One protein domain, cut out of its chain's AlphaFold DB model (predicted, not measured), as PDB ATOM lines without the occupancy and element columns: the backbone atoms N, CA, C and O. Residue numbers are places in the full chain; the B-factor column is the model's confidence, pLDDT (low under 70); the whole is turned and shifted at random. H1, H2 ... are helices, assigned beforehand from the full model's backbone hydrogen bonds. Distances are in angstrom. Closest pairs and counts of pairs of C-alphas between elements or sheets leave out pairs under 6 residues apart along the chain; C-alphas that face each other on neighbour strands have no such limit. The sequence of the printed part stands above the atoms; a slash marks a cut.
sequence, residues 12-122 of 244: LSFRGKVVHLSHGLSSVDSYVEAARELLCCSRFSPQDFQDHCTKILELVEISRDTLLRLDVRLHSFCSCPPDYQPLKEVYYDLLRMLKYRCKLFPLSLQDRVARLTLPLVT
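AT A GLANCE: This is residues 12 to 122 of the 244 residues of an uncharacterized protein of Armillaria gallica (UniProt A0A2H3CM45). Five helices pack in two layers: H3 lies between H1 and H5 in one, H2 and H4 make the other. H1 to H4 form an up-and-down bundle, each running against the one before. The printed part has 111 residues with five named helices in order H1 to H5 and no named strand; it is all helix, compact, with radius of gyration of the C-alphas 13.4 A, spanning 39 by 30 by 19 A.

HOW THE PARTS SIT: H3, residues 46 to 69, is the hub, kinked by 62 degrees near residue 53. Its residues 55 to 66 alone touch H1, residues 12 to 26 (closest C-alphas Leu 25 and Ser 63, 5.3 A). H2, residues 31 to 43, touches H4, residues 82 to 100, at a shallow tilt of 18 degrees, the same way; closest C-alphas, Val 32 and Leu 87, are 5.9 A apart. H4, with residues 92 to 99 alone, touches H5, residues 107 to 121, as a hairpin at a steep tilt of 42 degrees; closest C-alphas are Leu 95 and Thr 117, 5.6 A. O i to N i+4 pairs within hydrogen-bond range number 8 of 11 in H1, 5 of 9 in H2, 18 of 20 in H3, 13 of 15 in H4 and 6 of 11 in H5.

IN THESE COORDINATES: H3 measures 32.7 A and H4 27.5 A. H1 begins at C-alpha 12 (-10.805, -146.704, 12.093); H5 ends at C-alpha 121 (16.748, -137.892, 28.099).

THE WHOLE: The printed part has no cut. Residues 70 to 81 make a long link. Residue 12 is under pLDDT 70.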
ATOM      1  N   LEU A  12     -10.361-145.596  12.954       69.31
ATOM      2  CA  LEU A  12     -10.805-146.704  12.093       69.31
ATOM      3  C   LEU A  12      -9.889-146.910  10.875       69.31
ATOM      4  O   LEU A  12      -9.621-148.048  10.489       69.31
ATOM      5  N   SER A  13      -9.367-145.823  10.297       82.88
ATOM      6  CA  SER A  13      -8.407-145.896   9.189       82.88
ATOM      7  C   SER A  13      -7.064-146.464   9.645       82.88
ATOM      8  O   SER A  13      -6.439-147.228   8.909       82.88
ATOM      9  N   PHE A  14      -6.644-146.160  10.877       89.88
ATOM     10  CA  PHE A  14      -5.375-146.637  11.415       89.88
ATOM     11  C   PHE A  14      -5.293-148.160  11.449       89.88
ATOM     12  O   PHE A  14      -4.298-148.716  10.993       89.88
ATOM     13  N   ARG A  15      -6.349-148.849  11.904       89.00
ATOM     14  CA  ARG A  15      -6.360-150.320  11.980       89.00
ATOM     15  C   ARG A  15      -6.074-150.981  10.628       89.00
ATOM     16  O   ARG A  15      -5.324-151.950  10.594       89.00
ATOM     17  N   GLY A  16      -6.624-150.444   9.536       90.25
ATOM     18  CA  GLY A  16      -6.368-150.942   8.178       90.25
ATOM     19  C   GLY A  16      -4.961-150.627   7.658       90.25
ATOM     20  O   GLY A  16      -4.460-151.319   6.780       90.25
ATOM     21  N   LYS A  17      -4.300-149.613   8.224       93.62
ATOM     22  CA  LYS A  17      -2.972-149.147   7.806       93.62
ATOM     23  C   LYS A  17      -1.816-149.743   8.601       93.62
ATOM     24  O   LYS A  17      -0.681-149.611   8.165       93.62
ATOM     25  N   VAL A  18      -2.065-150.416   9.728       96.06
ATOM     26  CA  VAL A  18      -0.997-150.957  10.595       96.06
ATOM     27  C   VAL A  18      -0.021-151.843   9.823       96.06
ATOM     28  O   VAL A  18       1.185-151.685   9.974       96.06
ATOM     29  N   VAL A  19      -0.525-152.728   8.959       96.56
ATOM     30  CA  VAL A  19       0.324-153.620   8.154       96.56
ATOM     31  C   VAL A  19       1.181-152.816   7.173       96.56
ATOM     32  O   VAL A  19       2.394-153.007   7.117       96.56
ATOM     33  N   HIS A  20       0.582-151.852   6.471       96.62
ATOM     34  CA  HIS A  20       1.302-150.964   5.556       96.62
ATOM     35  C   HIS A  20       2.393-150.157   6.277       96.62
ATOM     36  O   HIS A  20       3.535-150.112   5.823       96.62
ATOM     37  N   LEU A  21       2.070-149.591   7.444       97.56
ATOM     38  CA  LEU A  21       3.023-148.871   8.286       97.56
ATOM     39  C   LEU A  21       4.148-149.786   8.769       97.56
ATOM     40  O   LEU A  21       5.304-149.392   8.713       97.56
ATOM     41  N   SER A  22       3.839-151.009   9.200       98.06
ATOM     42  CA  SER A  22       4.860-151.957   9.659       98.06
ATOM     43  C   SER A  22       5.860-152.302   8.552       98.06
ATOM     44  O   SER A  22       7.068-152.290   8.793       98.06
ATOM     45  N   HIS A  23       5.376-152.515   7.324       98.00
ATOM     46  CA  HIS A  23       6.221-152.756   6.159       98.00
ATOM     47  C   HIS A  23       7.049-151.514   5.812       98.00
ATOM     48  O   HIS A  23       8.261-151.609   5.627       98.00
ATOM     49  N   GLY A  24       6.419-150.335   5.798       97.69
ATOM     50  CA  GLY A  24       7.097-149.070   5.524       97.69
ATOM     51  C   GLY A  24       8.190-148.734   6.541       97.69
ATOM     52  O   GLY A  24       9.289-148.363   6.160       97.69
ATOM     53  N   LEU A  25       7.941-148.950   7.834       98.31
ATOM     54  CA  LEU A  25       8.922-148.736   8.909       98.31
ATOM     55  C   LEU A  25      10.036-149.790   8.935       98.31
ATOM     56  O   LEU A  25      11.081-149.571   9.549       98.31
ATOM     57  N   SER A  26       9.818-150.940   8.297       97.94
ATOM     58  CA  SER A  26      10.820-152.000   8.165       97.94
ATOM     59  C   SER A  26      11.758-151.794   6.973       97.94
ATOM     60  O   SER A  26      12.824-152.417   6.944       97.94
ATOM     61  N   SER A  27      11.368-150.944   6.017       97.62
ATOM     62  CA  SER A  27      12.107-150.611   4.797       97.62
ATOM     63  C   SER A  27      12.780-149.248   4.921       97.62
ATOM     64  O   SER A  27      12.183-148.314   5.438       97.62
ATOM     65  N   VAL A  28      14.011-149.111   4.425       96.50
ATOM     66  CA  VAL A  28      14.766-147.845   4.472       96.50
ATOM     67  C   VAL A  28      14.149-146.801   3.541       96.50
ATOM     68  O   VAL A  28      14.005-145.641   3.929       96.50
ATOM     69  N   ASP A  29      13.733-147.225   2.347       97.31
ATOM     70  CA  ASP A  29      13.289-146.331   1.273       97.31
ATOM     71  C   ASP A  29      11.961-145.636   1.598       97.31
ATOM     72  O   ASP A  29      11.764-144.469   1.266       97.31
ATOM     73  N   SER A  30      11.056-146.330   2.293       97.62
ATOM     74  CA  SER A  30       9.737-145.813   2.682       97.62
ATOM     75  C   SER A  30       9.633-145.439   4.163       97.62
ATOM     76  O   SER A  30       8.578-144.985   4.617       97.62
ATOM     77  N   TYR A  31      10.734-145.561   4.913       97.94
ATOM     78  CA  TYR A  31      10.775-145.322   6.354       97.94
ATOM     79  C   TYR A  31      10.228-143.947   6.734       97.94
ATOM     80  O   TYR A  31       9.379-143.815   7.614       97.94
ATOM     81  N   VAL A  32      10.737-142.905   6.072       97.88
ATOM     82  CA  VAL A  32      10.442-141.506   6.409       97.88
ATOM     83  C   VAL A  32       8.963-141.198   6.199       97.88
ATOM     84  O   VAL A  32       8.350-140.528   7.030       97.88
ATOM     85  N   GLU A  33       8.378-141.698   5.113       96.94
ATOM     86  CA  GLU A  33       6.964-141.503   4.796       96.94
ATOM     87  C   GLU A  33       6.071-142.245   5.791       96.94
ATOM     88  O   GLU A  33       5.184-141.635   6.390       96.94
ATOM     89  N   ALA A  34       6.366-143.520   6.057       97.50
ATOM     90  CA  ALA A  34       5.618-144.330   7.014       97.50
ATOM     91  C   ALA A  34       5.708-143.771   8.445       97.50
ATOM     92  O   ALA A  34       4.712-143.716   9.167       97.50
ATOM     93  N   ALA A  35       6.881-143.290   8.860       97.81
ATOM     94  CA  ALA A  35       7.073-142.688  10.175       97.81
ATOM     95  C   ALA A  35       6.339-141.343  10.310       97.81
ATOM     96  O   ALA A  35       5.744-141.066  11.353       97.81
ATOM     97  N   ARG A  36       6.299-140.527   9.248       96.50
ATOM     98  CA  ARG A  36       5.477-139.305   9.208       96.50
ATOM     99  C   ARG A  36       3.985-139.610   9.238       96.50
ATOM    100  O   ARG A  36       3.243-138.914   9.927       96.50
ATOM    101  N   GLU A  37       3.542-140.655   8.551       95.62
ATOM    102  CA  GLU A  37       2.154-141.101   8.626       95.62
ATOM    103  C   GLU A  37       1.808-141.599  10.040       95.62
ATOM    104  O   GLU A  37       0.763-141.240  10.587       95.62
ATOM    105  N   LEU A  38       2.713-142.332  10.697       96.62
ATOM    106  CA  LEU A  38       2.549-142.740  12.093       96.62
ATOM    107  C   LEU A  38       2.468-141.533  13.045       96.62
ATOM    108  O   LEU A  38       1.672-141.553  13.988       96.62
ATOM    109  N   LEU A  39       3.213-140.450  12.789       96.44
ATOM    110  CA  LEU A  39       3.126-139.211  13.576       96.44
ATOM    111  C   LEU A  39       1.732-138.576  13.554       96.44
ATOM    112  O   LEU A  39       1.378-137.872  14.505       96.44
ATOM    113  N   CYS A  40       0.893-138.862  12.554       93.88
ATOM    114  CA  CYS A  40      -0.502-138.420  12.549       93.88
ATOM    115  C   CYS A  40      -1.311-138.987  13.731       93.88
ATOM    116  O   CYS A  40      -2.305-138.375  14.119       93.88
ATOM    117  N   CYS A  41      -0.858-140.066  14.387       91.94
ATOM    118  CA  CYS A  41      -1.465-140.573  15.626       91.94
ATOM    119  C   CYS A  41      -1.409-139.555  16.779       91.94
ATOM    120  O   CYS A  41      -2.223-139.607  17.700       91.94
ATOM    121  N   SER A  42      -0.509-138.566  16.717       91.81
ATOM    122  CA  SER A  42      -0.471-137.434  17.656       91.81
ATOM    123  C   SER A  42      -1.734-136.568  17.630       91.81
ATOM    124  O   SER A  42      -1.903-135.720  18.505       91.81
ATOM    125  N   ARG A  43      -2.618-136.765  16.646       92.31
ATOM    126  CA  ARG A  43      -3.892-136.051  16.485       92.31
ATOM    127  C   ARG A  43      -5.096-136.847  16.957       92.31
ATOM    128  O   ARG A  43      -6.195-136.306  16.983       92.31
ATOM    129  N   PHE A  44      -4.900-138.106  17.338       93.19
ATOM    130  CA  PHE A  44      -5.978-138.925  17.865       93.19
ATOM    131  C   PHE A  44      -6.554-138.308  19.135       93.19
ATOM    132  O   PHE A  44      -5.823-137.714  19.951       93.19
ATOM    133  N   SER A  45      -7.864-138.513  19.300       94.12
ATOM    134  CA  SER A  45      -8.527-138.292  20.575       94.12
ATOM    135  C   SER A  45      -7.854-139.154  21.657       94.12
ATOM    136  O   SER A  45      -7.220-140.167  21.340       94.12
ATOM    137  N   PRO A  46      -7.938-138.776  22.944       94.19
ATOM    138  CA  PRO A  46      -7.357-139.580  24.017       94.19
ATOM    139  C   PRO A  46      -7.857-141.030  24.024       94.19
ATOM    140  O   PRO A  46      -7.065-141.934  24.279       94.19
ATOM    141  N   GLN A  47      -9.134-141.240  23.690       93.81
ATOM    142  CA  GLN A  47      -9.762-142.558  23.620       93.81
ATOM    143  C   GLN A  47      -9.231-143.373  22.434       93.81
ATOM    144  O   GLN A  47      -8.694-144.457  22.640       93.81
ATOM    145  N   ASP A  48      -9.244-142.808  21.220       94.38
ATOM    146  CA  ASP A  48      -8.701-143.492  20.036       94.38
ATOM    147  C   ASP A  48      -7.219-143.846  20.215       94.38
ATOM    148  O   ASP A  48      -6.751-144.887  19.755       94.38
ATOM    149  N   PHE A  49      -6.453-142.975  20.879       94.94
ATOM    150  CA  PHE A  49      -5.047-143.230  21.167       94.94
ATOM    151  C   PHE A  49      -4.872-144.402  22.139       94.94
ATOM    152  O   PHE A  49      -3.991-145.231  21.928       94.94
ATOM    153  N   GLN A  50      -5.701-144.489  23.184       94.81
ATOM    154  CA  GLN A  50      -5.680-145.599  24.139       94.81
ATOM    155  C   GLN A  50      -6.015-146.931  23.472       94.81
ATOM    156  O   GLN A  50      -5.277-147.898  23.660       94.81
ATOM    157  N   ASP A  51      -7.036-146.955  22.617       95.25
ATOM    158  CA  ASP A  51      -7.458-148.165  21.899       95.25
ATOM    159  C   ASP A  51      -6.358-148.722  20.978       95.25
ATOM    160  O   ASP A  51      -6.303-149.920  20.687       95.25
ATOM    161  N   HIS A  52      -5.438-147.860  20.538       96.00
ATOM    162  CA  HIS A  52      -4.362-148.204  19.610       96.00
ATOM    163  C   HIS A  52      -2.959-148.144  20.228       96.00
ATOM    164  O   HIS A  52      -1.980-148.386  19.518       96.00
ATOM    165  N   CYS A  53      -2.830-147.860  21.528       96.06
ATOM    166  CA  CYS A  53      -1.543-147.545  22.153       96.06
ATOM    167  C   CYS A  53      -0.516-148.678  22.017       96.06
ATOM    168  O   CYS A  53       0.642-148.411  21.702       96.06
ATOM    169  N   THR A  54      -0.943-149.937  22.160       97.19
ATOM    170  CA  THR A  54      -0.083-151.118  21.990       97.19
ATOM    171  C   THR A  54       0.501-151.188  20.581       97.19
ATOM    172  O   THR A  54       1.706-151.341  20.424       97.19
ATOM    173  N   LYS A  55      -0.329-150.975  19.553       97.69
ATOM    174  CA  LYS A  55       0.094-151.037  18.145       97.69
ATOM    175  C   LYS A  55       0.996-149.868  17.773       97.69
ATOM    176  O   LYS A  55       1.974-150.044  17.058       97.69
ATOM    177  N   ILE A  56       0.683-148.668  18.266       97.50
ATOM    178  CA  ILE A  56       1.547-147.494  18.087       97.50
ATOM    179  C   ILE A  56       2.925-147.781  18.689       97.50
ATOM    180  O   ILE A  56       3.937-147.492  18.058       97.50
ATOM    181  N   LEU A  57       2.968-148.374  19.885       97.75
ATOM    182  CA  LEU A  57       4.216-148.721  20.555       97.75
ATOM    183  C   LEU A  57       5.031-149.748  19.760       97.75
ATOM    184  O   LEU A  57       6.217-149.529  19.543       97.75
ATOM    185  N   GLU A  58       4.392-150.818  19.284       98.12
ATOM    186  CA  GLU A  58       5.020-151.849  18.446       98.12
ATOM    187  C   GLU A  58       5.589-151.266  17.147       98.12
ATOM    188  O   GLU A  58       6.717-151.572  16.775       98.12
ATOM    189  N   LEU A  59       4.863-150.364  16.479       98.50
ATOM    190  CA  LEU A  59       5.362-149.694  15.276       98.50
ATOM    191  C   LEU A  59       6.593-148.820  15.570       98.50
ATOM    192  O   LEU A  59       7.538-148.803  14.781       98.50
ATOM    193  N   VAL A  60       6.630-148.123  16.712       98.25
ATOM    194  CA  VAL A  60       7.825-147.362  17.121       98.25
ATOM    195  C   VAL A  60       8.993-148.293  17.474       98.25
ATOM    196  O   VAL A  60      10.145-147.951  17.205       98.25
ATOM    197  N   GLU A  61       8.731-149.478  18.027       98.25
ATOM    198  CA  GLU A  61       9.759-150.500  18.262       98.25
ATOM    199  C   GLU A  61      10.322-151.054  16.945       98.25
ATOM    200  O   GLU A  61      11.540-151.103  16.797       98.25
ATOM    201  N   ILE A  62       9.477-151.353  15.952       98.44
ATOM    202  CA  ILE A  62       9.920-151.737  14.597       98.44
ATOM    203  C   ILE A  62      10.818-150.649  14.005       98.44
ATOM    204  O   ILE A  62      11.900-150.924  13.493       98.44
ATOM    205  N   SER A  63      10.387-149.395  14.121       98.00
ATOM    206  CA  SER A  63      11.137-148.228  13.668       98.00
ATOM    207  C   SER A  63      12.519-148.135  14.334       98.00
ATOM    208  O   SER A  63      13.525-147.954  13.644       98.00
ATOM    209  N   ARG A  64      12.594-148.346  15.654       97.69
ATOM    210  CA  ARG A  64      13.858-148.429  16.399       97.69
ATOM    211  C   ARG A  64      14.750-149.546  15.863       97.69
ATOM    212  O   ARG A  64      15.929-149.315  15.607       97.69
ATOM    213  N   ASP A  65      14.202-150.744  15.716       98.00
ATOM    214  CA  ASP A  65      14.963-151.932  15.344       98.00
ATOM    215  C   ASP A  65      15.479-151.830  13.897       98.00
ATOM    216  O   ASP A  65      16.602-152.242  13.611       98.00
ATOM    217  N   THR A  66      14.735-151.188  12.991       98.00
ATOM    218  CA  THR A  66      15.219-150.833  11.645       98.00
ATOM    219  C   THR A  66      16.437-149.920  11.697       98.00
ATOM    220  O   THR A  66      17.428-150.204  11.030       98.00
ATOM    221  N   LEU A  67      16.419-148.871  12.519       96.75
ATOM    222  CA  LEU A  67      17.582-147.992  12.666       96.75
ATOM    223  C   LEU A  67      18.786-148.711  13.282       96.75
ATOM    224  O   LEU A  67      19.915-148.494  12.847       96.75
ATOM    225  N   LEU A  68      18.556-149.595  14.257       96.50
ATOM    226  CA  LEU A  68      19.622-150.404  14.849       96.50
ATOM    227  C   LEU A  68      20.238-151.377  13.834       96.50
ATOM    228  O   LEU A  68      21.450-151.555  13.849       96.50
ATOM    229  N   ARG A  69      19.445-151.955  12.919       97.38
ATOM    230  CA  ARG A  69      19.951-152.797  11.815       97.38
ATOM    231  C   ARG A  69      20.830-152.033  10.821       97.38
ATOM    232  O   ARG A  69      21.644-152.652  10.147       97.38
ATOM    233  N   LEU A  70      20.667-150.715  10.733       95.94
ATOM    234  CA  LEU A  70      21.501-149.821   9.922       95.94
ATOM    235  C   LEU A  70      22.704-149.263  10.705       95.94
ATOM    236  O   LEU A  70      23.316-148.290  10.272       95.94
ATOM    237  N   ASP A  71      23.000-149.815  11.886       95.62
ATOM    238  CA  ASP A  71      24.033-149.333  12.810       95.62
ATOM    239  C   ASP A  71      23.875-147.848  13.211       95.62
ATOM    240  O   ASP A  71      24.823-147.177  13.642       95.62
ATOM    241  N   VAL A  72      22.652-147.309  13.130       95.06
ATOM    242  CA  VAL A  72      22.363-145.927  13.524       95.06
ATOM    243  C   VAL A  72      22.292-145.838  15.043       95.06
ATOM    244  O   VAL A  72      21.395-146.364  15.703       95.06
ATOM    245  N   ARG A  73      23.224-145.082  15.625       92.81
ATOM    246  CA  ARG A  73      23.222-144.806  17.064       92.81
ATOM    247  C   ARG A  73      22.097-143.844  17.424       92.81
ATOM    248  O   ARG A  73      22.103-142.671  17.036       92.81
ATOM    249  N   LEU A  74      21.174-144.335  18.240       92.06
ATOM    250  CA  LEU A  74      19.931-143.649  18.578       92.06
ATOM    251  C   LEU A  74      20.040-142.609  19.682       92.06
ATOM    252  O   LEU A  74      19.017-142.041  20.014       92.06
ATOM    253  N   HIS A  75      21.217-142.358  20.258       88.25
ATOM    254  CA  HIS A  75      21.391-141.291  21.246       88.25
ATOM    255  C   HIS A  75      21.587-139.925  20.581       88.25
ATOM    256  O   HIS A  75      22.155-139.820  19.487       88.25
ATOM    257  N   SER A  76      21.163-138.863  21.270       80.88
ATOM    258  CA  SER A  76      21.075-137.514  20.694       80.88
ATOM    259  C   SER A  76      22.453-136.913  20.457       80.88
ATOM    260  O   SER A  76      22.652-136.177  19.500       80.88
ATOM    261  N   PHE A  77      23.416-137.288  21.298       82.12
ATOM    262  CA  PHE A  77      24.811-136.867  21.227       82.12
ATOM    263  C   PHE A  77      25.657-137.684  20.239       82.12
ATOM    264  O   PHE A  77      26.797-137.319  19.967       82.12
ATOM    265  N   CYS A  78      25.154-138.810  19.721       86.50
ATOM    266  CA  CYS A  78      25.910-139.612  18.763       86.50
ATOM    267  C   CYS A  78      25.819-139.012  17.358       86.50
ATOM    268  O   CYS A  78      24.717-138.784  16.849       86.50
ATOM    269  N   SER A  79      26.976-138.850  16.712       87.38
ATOM    270  CA  SER A  79      27.068-138.535  15.288       87.38
ATOM    271  C   SER A  79      26.341-139.598  14.463       87.38
ATOM    272  O   SER A  79      26.489-140.796  14.716       87.38
ATOM    273  N   CYS A  80      25.564-139.154  13.483       91.69
ATOM    274  CA  CYS A  80      24.892-140.003  12.511       91.69
ATOM    275  C   CYS A  80      25.489-139.716  11.127       91.69
ATOM    276  O   CYS A  80      25.749-138.545  10.837       91.69
ATOM    277  N   PRO A  81      25.715-140.734  10.278       93.00
ATOM    278  CA  PRO A  81      26.026-140.500   8.875       93.00
ATOM    279  C   PRO A  81      24.943-139.623   8.223       93.00
ATOM    280  O   PRO A  81      23.765-139.777   8.568       93.00
ATOM    281  N   PRO A  82      25.318-138.719   7.297       93.44
ATOM    282  CA  PRO A  82      24.385-137.761   6.704       93.44
ATOM    283  C   PRO A  82      23.221-138.449   5.979       93.44
ATOM    284  O   PRO A  82      22.094-137.965   6.050       93.44
ATOM    285  N   ASP A  83      23.463-139.618   5.385       95.44
ATOM    286  CA  ASP A  83      22.458-140.386   4.641       95.44
ATOM    287  C   ASP A  83      21.315-140.898   5.536       95.44
ATOM    288  O   ASP A  83      20.171-141.007   5.099       95.44
ATOM    289  N   TYR A  84      21.595-141.157   6.819       95.81
ATOM    290  CA  TYR A  84      20.610-141.656   7.789       95.81
ATOM    291  C   TYR A  84      20.054-140.573   8.716       95.81
ATOM    292  O   TYR A  84      19.151-140.838   9.517       95.81
ATOM    293  N   GLN A  85      20.563-139.344   8.606       94.94
ATOM    294  CA  GLN A  85      20.125-138.211   9.414       94.94
ATOM    295  C   GLN A  85      18.600-137.984   9.333       94.94
ATOM    296  O   GLN A  85      17.981-137.859  10.395       94.94
ATOM    297  N   PRO A  86      17.946-138.029   8.151       96.25
ATOM    298  CA  PRO A  86      16.497-137.835   8.064       96.25
ATOM    299  C   PRO A  86      15.707-138.924   8.800       96.25
ATOM    300  O   PRO A  86      14.699-138.640   9.446       96.25
ATOM    301  N   LEU A  87      16.171-140.175   8.744       96.94
ATOM    302  CA  LEU A  87      15.506-141.295   9.408       96.94
ATOM    303  C   LEU A  87      15.620-141.159  10.932       96.94
ATOM    304  O   LEU A  87      14.642-141.361  11.660       96.94
ATOM    305  N   LYS A  88      16.805-140.761  11.417       95.75
ATOM    306  CA  LYS A  88      17.040-140.482  12.835       95.75
ATOM    307  C   LYS A  88      16.153-139.338  13.327       95.75
ATOM    308  O   LYS A  88      15.542-139.464  14.383       95.75
ATOM    309  N   GLU A  89      16.039-138.249  12.575       95.19
ATOM    310  CA  GLU A  89      15.216-137.097  12.962       95.19
ATOM    311  C   GLU A  89      13.735-137.458  13.124       95.19
ATOM    312  O   GLU A  89      13.148-137.162  14.167       95.19
ATOM    313  N   VAL A  90      13.152-138.180  12.162       97.19
ATOM    314  CA  VAL A  90      11.737-138.576  12.246       97.19
ATOM    315  C   VAL A  90      11.500-139.602  13.361       97.19
ATOM    316  O   VAL A  90      10.483-139.547  14.050       97.19
ATOM    317  N   TYR A  91      12.456-140.496  13.630       97.50
ATOM    318  CA  TYR A  91      12.382-141.370  14.807       97.50
ATOM    319  C   TYR A  91      12.365-140.579  16.119       97.50
ATOM    320  O   TYR A  91      11.591-140.869  17.031       97.50
ATOM    321  N   TYR A  92      13.186-139.537  16.215       96.06
ATOM    322  CA  TYR A  92      13.179-138.645  17.368       96.06
ATOM    323  C   TYR A  92      11.840-137.926  17.537       96.06
ATOM    324  O   TYR A  92      11.387-137.733  18.668       96.06
ATOM    325  N   ASP A  93      11.176-137.572  16.439       96.69
ATOM    326  CA  ASP A  93       9.819-137.030  16.474       96.69
ATOM    327  C   ASP A  93       8.811-138.052  17.016       96.69
ATOM    328  O   ASP A  93       7.988-137.700  17.866       96.69
ATOM    329  N   LEU A  94       8.919-139.327  16.621       97.50
ATOM    330  CA  LEU A  94       8.097-140.408  17.179       97.50
ATOM    331  C   LEU A  94       8.306-140.546  18.691       97.50
ATOM    332  O   LEU A  94       7.337-140.606  19.450       97.50
ATOM    333  N   LEU A  95       9.558-140.520  19.154       96.94
ATOM    334  CA  LEU A  95       9.858-140.571  20.585       96.94
ATOM    335  C   LEU A  95       9.284-139.362  21.337       96.94
ATOM    336  O   LEU A  95       8.773-139.512  22.449       96.94
ATOM    337  N   ARG A  96       9.351-138.157  20.753       95.69
ATOM    338  CA  ARG A  96       8.761-136.945  21.349       95.69
ATOM    339  C   ARG A  96       7.245-137.074  21.457       95.69
ATOM    340  O   ARG A  96       6.690-136.719  22.497       95.69
ATOM    341  N   MET A  97       6.592-137.623  20.433       96.75
ATOM    342  CA  MET A  97       5.158-137.916  20.442       96.75
ATOM    343  C   MET A  97       4.797-138.900  21.564       96.75
ATOM    344  O   MET A  97       3.898-138.606  22.357       96.75
ATOM    345  N   LEU A  98       5.546-140.003  21.710       96.31
ATOM    346  CA  LEU A  98       5.341-140.968  22.797       96.31
ATOM    347  C   LEU A  98       5.514-140.329  24.177       96.31
ATOM    348  O   LEU A  98       4.673-140.514  25.055       96.31
ATOM    349  N   LYS A  99       6.576-139.538  24.366       94.94
ATOM    350  CA  LYS A  99       6.836-138.830  25.625       94.94
ATOM    351  C   LYS A  99       5.712-137.848  25.959       94.94
ATOM    352  O   LYS A  99       5.293-137.779  27.107       94.94
ATOM    353  N   TYR A 100       5.207-137.114  24.969       95.38
ATOM    354  CA  TYR A 100       4.111-136.163  25.156       95.38
ATOM    355  C   TYR A 100       2.800-136.856  25.556       95.38
ATOM    356  O   TYR A 100       2.069-136.366  26.414       95.38
ATOM    357  N   ARG A 101       2.515-138.023  24.970       94.62
ATOM    358  CA  ARG A 101       1.303-138.812  25.240       94.62
ATOM    359  C   ARG A 101       1.498-139.884  26.322       94.62
ATOM    360  O   ARG A 101       0.610-140.712  26.503       94.62
ATOM    361  N   CYS A 102       2.602-139.870  27.074       94.25
ATOM    362  CA  CYS A 102       2.969-140.956  27.993       94.25
ATOM    363  C   CYS A 102       1.886-141.274  29.037       94.25
ATOM    364  O   CYS A 102       1.655-142.436  29.356       94.25
ATOM    365  N   LYS A 103       1.163-140.251  29.510       94.81
ATOM    366  CA  LYS A 103       0.080-140.383  30.499       94.81
ATOM    367  C   LYS A 103      -1.141-141.142  29.981       94.81
ATOM    368  O   LYS A 103      -1.949-141.592  30.782       94.81
ATOM    369  N   LEU A 104      -1.294-141.256  28.660       95.62
ATOM    370  CA  LEU A 104      -2.393-142.001  28.050       95.62
ATOM    371  C   LEU A 104      -2.108-143.503  27.987       95.62
ATOM    372  O   LEU A 104      -3.037-144.267  27.758       95.62
ATOM    373  N   PHE A 105      -0.860-143.938  28.182       95.50
ATOM    374  CA  PHE A 105      -0.530-145.357  28.164       95.50
ATOM    375  C   PHE A 105      -0.984-146.055  29.454       95.50
ATOM    376  O   PHE A 105      -0.810-145.501  30.548       95.50
ATOM    377  N   PRO A 106      -1.501-147.294  29.352       95.88
ATOM    378  CA  PRO A 106      -1.790-148.111  30.521       95.88
ATOM    379  C   PRO A 106      -0.502-148.395  31.302       95.88
ATOM    380  O   PRO A 106       0.589-148.454  30.730       95.88
ATOM    381  N   LEU A 107      -0.631-148.614  32.614       95.88
ATOM    382  CA  LEU A 107       0.508-148.846  33.516       95.88
ATOM    383  C   LEU A 107       1.420-149.993  33.045       95.88
ATOM    384  O   LEU A 107       2.635-149.902  33.187       95.88
ATOM    385  N   SER A 108       0.851-151.024  32.411       96.62
ATOM    386  CA  SER A 108       1.592-152.158  31.840       96.62
ATOM    387  C   SER A 108       2.559-151.771  30.713       96.62
ATOM    388  O   SER A 108       3.541-152.475  30.483       96.62
ATOM    389  N   LEU A 109       2.310-150.661  30.011       96.69
ATOM    390  CA  LEU A 109       3.136-150.185  28.900       96.69
ATOM    391  C   LEU A 109       4.052-149.017  29.282       96.69
ATOM    392  O   LEU A 109       4.975-148.710  28.529       96.69
ATOM    393  N   GLN A 110       3.850-148.376  30.437       95.69
ATOM    394  CA  GLN A 110       4.625-147.189  30.819       95.69
ATOM    395  C   GLN A 110       6.127-147.459  30.916       95.69
ATOM    396  O   GLN A 110       6.925-146.655  30.445       95.69
ATOM    397  N   ASP A 111       6.514-148.610  31.458       95.44
ATOM    398  CA  ASP A 111       7.916-149.020  31.560       95.44
ATOM    399  C   ASP A 111       8.563-149.225  30.171       95.44
ATOM    400  O   ASP A 111       9.691-148.793  29.919       95.44
ATOM    401  N   ARG A 112       7.812-149.770  29.202       96.62
ATOM    402  CA  ARG A 112       8.261-149.873  27.799       96.62
ATOM    403  C   ARG A 112       8.440-148.494  27.161       96.62
ATOM    404  O   ARG A 112       9.476-148.240  26.548       96.62
ATOM    405  N   VAL A 113       7.474-147.590  27.343       96.56
ATOM    406  CA  VAL A 113       7.548-146.205  26.841       96.56
ATOM    407  C   VAL A 113       8.726-145.452  27.465       96.56
ATOM    408  O   VAL A 113       9.463-144.758  26.761       96.56
ATOM    409  N   ALA A 114       8.947-145.610  28.772       94.56
ATOM    410  CA  ALA A 114      10.066-145.001  29.479       94.56
ATOM    411  C   ALA A 114      11.401-145.455  28.877       94.56
ATOM    412  O   ALA A 114      12.215-144.611  28.504       94.56
ATOM    413  N   ARG A 115      11.590-146.766  28.671       94.44
ATOM    414  CA  ARG A 115      12.790-147.304  28.007       94.44
ATOM    415  C   ARG A 115      12.979-146.778  26.588       94.44
ATOM    416  O   ARG A 115      14.089-146.396  26.231       94.44
ATOM    417  N   LEU A 116      11.916-146.739  25.786       95.06
ATOM    418  CA  LEU A 116      11.989-146.249  24.406       95.06
ATOM    419  C   LEU A 116      12.360-144.771  24.323       95.06
ATOM    420  O   LEU A 116      13.049-144.365  23.395       95.06
ATOM    421  N   THR A 117      11.930-143.973  25.297       94.31
ATOM    422  CA  THR A 117      12.182-142.528  25.334       94.31
ATOM    423  C   THR A 117      13.484-142.149  26.045       94.31
ATOM    424  O   THR A 117      13.857-140.975  26.018       94.31
ATOM    425  N   LEU A 118      14.237-143.113  26.600       90.38
ATOM    426  CA  LEU A 118      15.570-142.878  27.174       90.38
ATOM    427  C   LEU A 118      16.519-142.112  26.240       90.38
ATOM    428  O   LEU A 118      17.146-141.167  26.721       90.38
ATOM    429  N   PRO A 119      16.602-142.402  24.925       86.88
ATOM    430  CA  PRO A 119      17.521-141.693  24.038       86.88
ATOM    431  C   PRO A 119      17.224-140.192  23.875       86.88
ATOM    432  O   PRO A 119      18.073-139.452  23.373       86.88
ATOM    433  N   LEU A 120      16.040-139.726  24.303       83.31
ATOM    434  CA  LEU A 120      15.717-138.299  24.403       83.31
ATOM    435  C   LEU A 120      16.277-137.643  25.670       83.31
ATOM    436  O   LEU A 120      16.519-136.441  25.667       83.31
ATOM    437  N   VAL A 121      16.393-138.400  26.762       77.75
ATOM    438  CA  VAL A 121      16.748-137.892  28.099       77.75
ATOM    439  C   VAL A 121      18.241-138.037  28.367       77.75
ATOM    440  O   VAL A 121      18.816-137.224  29.081       77.75
ATOM    441  N   THR A 122      18.893-139.047  27.789       73.56
ATOM    442  CA  THR A 122      20.315-139.303  28.021       73.56
ATOM    443  C   THR A 122      21.182-138.263  27.313       73.56
ATOM    444  O   THR A 122      21.608-138.463  26.175       73.56
TER     445      THR A 122